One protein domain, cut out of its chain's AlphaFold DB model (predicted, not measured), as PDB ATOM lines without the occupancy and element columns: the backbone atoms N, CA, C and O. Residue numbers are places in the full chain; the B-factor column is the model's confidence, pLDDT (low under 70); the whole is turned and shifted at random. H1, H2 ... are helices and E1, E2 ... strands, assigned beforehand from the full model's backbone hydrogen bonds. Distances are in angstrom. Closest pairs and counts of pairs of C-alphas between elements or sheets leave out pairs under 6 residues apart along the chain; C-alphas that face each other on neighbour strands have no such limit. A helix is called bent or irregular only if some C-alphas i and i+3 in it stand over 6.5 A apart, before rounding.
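What this domain is: This is residues 2 to 45 of the 270 residues of the protein "U-box domain-containing protein 35-like" of Trifolium pratense (UniProt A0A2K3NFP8). A ribbon of two short antiparallel strands, E1 and E2, is joined to one kinked helix, H1, in an open loop: the chain goes out from E1 along H1 and comes back to E2 through residues 33 to 41, which hold no named element. Before E1, residues 2 to 10 fold back at the ribbon's end of the loop, and at the opposite end residues 29 to 35, of which 29 to 32 belong to H1, stick out. The printed part has 44 residues, with one named helix and two named strands in the order E1, H1, E2; the sheet's order is E1 - E2, antiparallel, and the class is mixed, helices and strands. The whole is loose, with a radius of gyration of the C-alphas of 12.6 A, and elongated, spanning 37 by 21 by 17 A.

How they stand to each other: Near the first printed residue, residues 4 to 5 pair antiparallel with residues 11 to 12 of E1, the strand of residues 11 to 13. A tight link of 3 residues joins E1 to H1, the helix of residues 17 to 32. H1 has a kink of 62 degrees near residue 24. It is irregular, but only just: C-alphas 22 and 25 are 6.8 A apart. In its backbone 8 of 12 O i to N i+4 pairs are within hydrogen-bond range. A short link of 9 residues leads from H1 to E2, the strand of residues 42 to 44. E2 is the antiparallel neighbour of E1, with 158 degrees between their directions. The C-alphas of Val 12 and Val 43 face each other at 4.7 A. N 13 and O 42 are within hydrogen-bond range at 2.9 A, and so are N 44 and O 11 at 2.9 A.

Where its parts are: E1 begins at C-alpha 11, at (106.567, 127.152, 135.003), and runs from Leu 11 to Phe 13. H1 runs from Glu 17, with its C-alpha at (94.947, 124.571, 121.674), to Gln 32, 19.0 A from first to last C-alpha. E2 runs from Val 42 to Asp 44 and ends at C-alpha 44, at (106.854, 130.959, 131.580).

The domain as a whole: The two C-alphas farthest apart are those of Ala 7 and Arg 33, at 37.0 A. The first and last printed C-alphas, of Val 2 and Asp 45, are 17.7 A apart. The printed part has no cut, and neither of the two links between named elements is long. The mean pLDDT of the printed part is 71.9. Confidence is low, under 70, at residues 2 to 11, of which residue 11 belongs to E1.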
ATOM      1  N   VAL A   2      98.473 118.926 133.948       29.47
ATOM      2  CA  VAL A   2      99.536 118.463 134.855       29.47
ATOM      3  C   VAL A   2     100.576 119.573 134.953       29.47
ATOM      4  O   VAL A   2     101.447 119.694 134.100       29.47
ATOM      5  N   THR A   3     100.463 120.416 135.977       33.25
ATOM      6  CA  THR A   3     101.435 121.488 136.215       33.25
ATOM      7  C   THR A   3     102.694 120.899 136.846       33.25
ATOM      8  O   THR A   3     102.695 120.554 138.028       33.25
ATOM      9  N   LEU A   4     103.777 120.789 136.074       41.28
ATOM     10  CA  LEU A   4     105.082 120.363 136.585       41.28
ATOM     11  C   LEU A   4     105.785 121.538 137.285       41.28
ATOM     12  O   LEU A   4     106.653 122.203 136.721       41.28
ATOM     13  N   LEU A   5     105.383 121.789 138.534       33.84
ATOM     14  CA  LEU A   5     106.037 122.744 139.431       33.84
ATOM     15  C   LEU A   5     107.486 122.312 139.699       33.84
ATOM     16  O   LEU A   5     107.730 121.338 140.408       33.84
ATOM     17  N   ASN A   6     108.446 123.065 139.161       46.53
ATOM     18  CA  ASN A   6     109.871 122.866 139.412       46.53
ATOM     19  C   ASN A   6     110.403 123.896 140.421       46.53
ATOM     20  O   ASN A   6     109.974 125.049 140.442       46.53
ATOM     21  N   ALA A   7     111.369 123.480 141.243       45.06
ATOM     22  CA  ALA A   7     111.756 124.119 142.510       45.06
ATOM     23  C   ALA A   7     112.409 125.526 142.440       45.06
ATOM     24  O   ALA A   7     112.925 125.995 143.450       45.06
ATOM     25  N   GLU A   8     112.383 126.209 141.292       54.81
ATOM     26  CA  GLU A   8     112.984 127.544 141.099       54.81
ATOM     27  C   GLU A   8     112.040 128.576 140.445       54.81
ATOM     28  O   GLU A   8     112.472 129.668 140.074       54.81
ATOM     29  N   GLY A   9     110.745 128.256 140.330       55.25
ATOM     30  CA  GLY A   9     109.699 129.195 139.899       55.25
ATOM     31  C   GLY A   9     109.422 129.249 138.394       55.25
ATOM     32  O   GLY A   9     108.401 129.808 138.010       55.25
ATOM     33  N   THR A  10     110.262 128.635 137.557       59.00
ATOM     34  CA  THR A  10     110.006 128.453 136.117       59.00
ATOM     35  C   THR A  10     108.826 127.498 135.914       59.00
ATOM     36  O   THR A  10     108.908 126.324 136.300       59.00
ATOM     37  N   LEU A  11     107.741 127.972 135.299       68.12
ATOM     38  CA  LEU A  11     106.567 127.152 135.003       68.12
ATOM     39  C   LEU A  11     106.673 126.620 133.573       68.12
ATOM     40  O   LEU A  11     106.869 127.380 132.627       68.12
ATOM     41  N   VAL A  12     106.566 125.300 133.415       74.38
ATOM     42  CA  VAL A  12     106.558 124.649 132.100       74.38
ATOM     43  C   VAL A  12     105.193 124.018 131.888       74.38
ATOM     44  O   VAL A  12     104.759 123.191 132.695       74.38
ATOM     45  N   PHE A  13     104.536 124.408 130.803       75.81
ATOM     46  CA  PHE A  13     103.210 123.941 130.428       75.81
ATOM     47  C   PHE A  13     103.268 123.144 129.119       75.81
ATOM     48  O   PHE A  13     104.102 123.398 128.242       75.81
ATOM     49  N   GLU A  14     102.362 122.175 128.990       73.19
ATOM     50  CA  GLU A  14     101.972 121.665 127.674       73.19
ATOM     51  C   GLU A  14     101.281 122.812 126.915       73.19
ATOM     52  O   GLU A  14     100.516 123.549 127.544       73.19
ATOM     53  N   PRO A  15     101.559 123.003 125.612       76.12
ATOM     54  CA  PRO A  15     100.940 124.074 124.839       76.12
ATOM     55  C   PRO A  15      99.425 123.873 124.773       76.12
ATOM     56  O   PRO A  15      98.949 122.743 124.616       76.12
ATOM     57  N   ASP A  16      98.670 124.962 124.894       80.56
ATOM     58  CA  ASP A  16      97.219 124.909 124.754       80.56
ATOM     59  C   ASP A  16      96.784 124.847 123.276       80.56
ATOM     60  O   ASP A  16      97.598 124.849 122.348       80.56
ATOM     61  N   GLU A  17      95.479 124.723 123.034       75.75
ATOM     62  CA  GLU A  17      94.947 124.571 121.674       75.75
ATOM     63  C   GLU A  17      95.193 125.823 120.802       75.75
ATOM     64  O   GLU A  17      95.318 125.707 119.581       75.75
ATOM     65  N   GLU A  18      95.345 127.004 121.414       76.94
ATOM     66  CA  GLU A  18      95.629 128.264 120.724       76.94
ATOM     67  C   GLU A  18      97.128 128.413 120.393       76.94
ATOM     68  O   GLU A  18      97.473 128.775 119.263       76.94
ATOM     69  N   ASP A  19      98.024 128.044 121.311       79.25
ATOM     70  CA  ASP A  19      99.471 127.929 121.086       79.25
ATOM     71  C   ASP A  19      99.789 126.907 119.984       79.25
ATOM     72  O   ASP A  19     100.600 127.160 119.080       79.25
ATOM     73  N   VAL A  20      99.132 125.740 120.024       77.12
ATOM     74  CA  VAL A  20      99.285 124.704 118.994       77.12
ATOM     75  C   VAL A  20      98.798 125.216 117.639       77.12
ATOM     76  O   VAL A  20      99.498 125.021 116.644       77.12
ATOM     77  N   ALA A  21      97.657 125.905 117.570       73.44
ATOM     78  CA  ALA A  21      97.138 126.437 116.310       73.44
ATOM     79  C   ALA A  21      98.004 127.572 115.727       73.44
ATOM     80  O   ALA A  21      98.279 127.580 114.524       73.44
ATOM     81  N   ASN A  22      98.446 128.521 116.558       77.50
ATOM     82  CA  ASN A  22      99.119 129.739 116.098       77.50
ATOM     83  C   ASN A  22     100.638 129.581 115.913       77.50
ATOM     84  O   ASN A  22     101.207 130.207 115.015       77.50
ATOM     85  N   VAL A  23     101.305 128.773 116.746       80.06
ATOM     86  CA  VAL A  23     102.777 128.674 116.785       80.06
ATOM     87  C   VAL A  23     103.263 127.302 116.324       80.06
ATOM     88  O   VAL A  23     104.050 127.208 115.377       80.06
ATOM     89  N   PHE A  24     102.808 126.222 116.964       82.81
ATOM     90  CA  PHE A  24     103.425 124.903 116.771       82.81
ATOM     91  C   PHE A  24     102.916 124.138 115.540       82.81
ATOM     92  O   PHE A  24     103.682 123.378 114.945       82.81
ATOM     93  N   GLY A  25     101.679 124.361 115.089       79.88
ATOM     94  CA  GLY A  25     101.045 123.600 114.003       79.88
ATOM     95  C   GLY A  25     101.813 123.658 112.680       79.88
ATOM     96  O   GLY A  25     102.086 122.623 112.064       79.88
ATOM     97  N   ASN A  26     102.264 124.855 112.290       79.31
ATOM     98  CA  ASN A  26     103.104 125.050 111.102       79.31
ATOM     99  C   ASN A  26     104.467 124.343 111.235       79.31
ATOM    100  O   ASN A  26     104.963 123.745 110.279       79.31
ATOM    101  N   LEU A  27     105.067 124.364 112.430       79.25
ATOM    102  CA  LEU A  27     106.371 123.750 112.704       79.25
ATOM    103  C   LEU A  27     106.294 122.215 112.706       79.25
ATOM    104  O   LEU A  27     107.165 121.552 112.133       79.25
ATOM    105  N   ARG A  28     105.229 121.647 113.285       79.31
ATOM    106  CA  ARG A  28     104.959 120.202 113.300       79.31
ATOM    107  C   ARG A  28     104.894 119.641 111.877       79.31
ATOM    108  O   ARG A  28     105.586 118.668 111.577       79.31
ATOM    109  N   GLY A  29     104.153 120.297 110.978       78.00
ATOM    110  CA  GLY A  29     104.028 119.886 109.573       78.00
ATOM    111  C   GLY A  29     105.357 119.849 108.802       78.00
ATOM    112  O   GLY A  29     105.566 118.967 107.966       78.00
ATOM    113  N   LEU A  30     106.289 120.758 109.111       77.81
ATOM    114  CA  LEU A  30     107.632 120.777 108.517       77.81
ATOM    115  C   LEU A  30     108.527 119.649 109.052       77.81
ATOM    116  O   LEU A  30     109.277 119.038 108.287       77.81
ATOM    117  N   CYS A  31     108.446 119.353 110.352       78.00
ATOM    118  CA  CYS A  31     109.279 118.339 111.000       78.00
ATOM    119  C   CYS A  31     108.832 116.903 110.691       78.00
ATOM    120  O   CYS A  31     109.682 116.019 110.552       78.00
ATOM    121  N   GLN A  32     107.525 116.675 110.500       74.62
ATOM    122  CA  GLN A  32     106.955 115.360 110.177       74.62
ATOM    123  C   GLN A  32     107.617 114.719 108.941       74.62
ATOM    124  O   GLN A  32     107.808 113.506 108.886       74.62
ATOM    125  N   ARG A  33     108.032 115.544 107.967       71.94
ATOM    126  CA  ARG A  33     108.686 115.119 106.715       71.94
ATOM    127  C   ARG A  33     110.131 114.629 106.892       71.94
ATOM    128  O   ARG A  33     110.690 114.081 105.948       71.94
ATOM    129  N   LYS A  34     110.758 114.855 108.053       72.56
ATOM    130  CA  LYS A  34     112.196 114.606 108.289       72.56
ATOM    131  C   LYS A  34     112.499 113.500 109.307       72.56
ATOM    132  O   LYS A  34     113.657 113.338 109.674       72.56
ATOM    133  N   VAL A  35     111.492 112.741 109.754       75.94
ATOM    134  CA  VAL A  35     111.639 111.676 110.774       75.94
ATOM    135  C   VAL A  35     112.287 112.205 112.072       75.94
ATOM    136  O   VAL A  35     113.119 111.556 112.699       75.94
ATOM    137  N   VAL A  36     111.906 113.421 112.479       82.06
ATOM    138  CA  VAL A  36     112.362 114.057 113.725       82.06
ATOM    139  C   VAL A  36     111.244 113.994 114.762       82.06
ATOM    140  O   VAL A  36     110.102 114.345 114.470       82.06
ATOM    141  N   THR A  37     111.567 113.577 115.986       82.00
ATOM    142  CA  THR A  37     110.636 113.611 117.117       82.00
ATOM    143  C   THR A  37     110.483 115.043 117.630       82.00
ATOM    144  O   THR A  37     111.396 115.611 118.227       82.00
ATOM    145  N   VAL A  38     109.317 115.642 117.399       83.19
ATOM    146  CA  VAL A  38     108.989 116.979 117.914       83.19
ATOM    147  C   VAL A  38     108.462 116.857 119.343       83.19
ATOM    148  O   VAL A  38     107.628 115.999 119.631       83.19
ATOM    149  N   LYS A  39     108.937 117.731 120.233       84.62
ATOM    150  CA  LYS A  39     108.338 117.985 121.546       84.62
ATOM    151  C   LYS A  39     108.083 119.481 121.664       84.62
ATOM    152  O   LYS A  39     108.997 120.277 121.470       84.62
ATOM    153  N   GLU A  40     106.839 119.829 121.945       84.31
ATOM    154  CA  GLU A  40     106.351 121.200 122.081       84.31
ATOM    155  C   GLU A  40     106.268 121.510 123.587       84.31
ATOM    156  O   GLU A  40     105.878 120.644 124.371       84.31
ATOM    157  N   ALA A  41     106.704 122.697 124.011       85.75
ATOM    158  CA  ALA A  41     106.714 123.106 125.416       85.75
ATOM    159  C   ALA A  41     106.648 124.631 125.521       85.75
ATOM    160  O   ALA A  41     107.325 125.330 124.763       85.75
ATOM    161  N   VAL A  42     105.875 125.129 126.483       86.75
ATOM    162  CA  VAL A  42     105.762 126.558 126.798       86.75
ATOM    163  C   VAL A  42     106.463 126.807 128.127       86.75
ATOM    164  O   VAL A  42     106.230 126.085 129.096       86.75
ATOM    165  N   VAL A  43     107.356 127.796 128.162       87.94
ATOM    166  CA  VAL A  43     108.161 128.147 129.341       87.94
ATOM    167  C   VAL A  43     107.802 129.562 129.769       87.94
ATOM    168  O   VAL A  43     108.073 130.511 129.034       87.94
ATOM    169  N   ASP A  44     107.213 129.688 130.954       87.31
ATOM    170  CA  ASP A  44     106.854 130.959 131.580       87.31
ATOM    171  C   ASP A  44     107.849 131.289 132.709       87.31
ATOM    172  O   ASP A  44     108.053 130.508 133.648       87.31
ATOM    173  N   ASP A  45     108.524 132.432 132.570       85.12
ATOM    174  CA  ASP A  45     109.504 132.984 133.512       85.12
ATOM    175  C   ASP A  45     109.547 134.518 133.361       85.12
ATOM    176  O   ASP A  45     109.356 135.072 132.277       85.12
TER     177      ASP A  45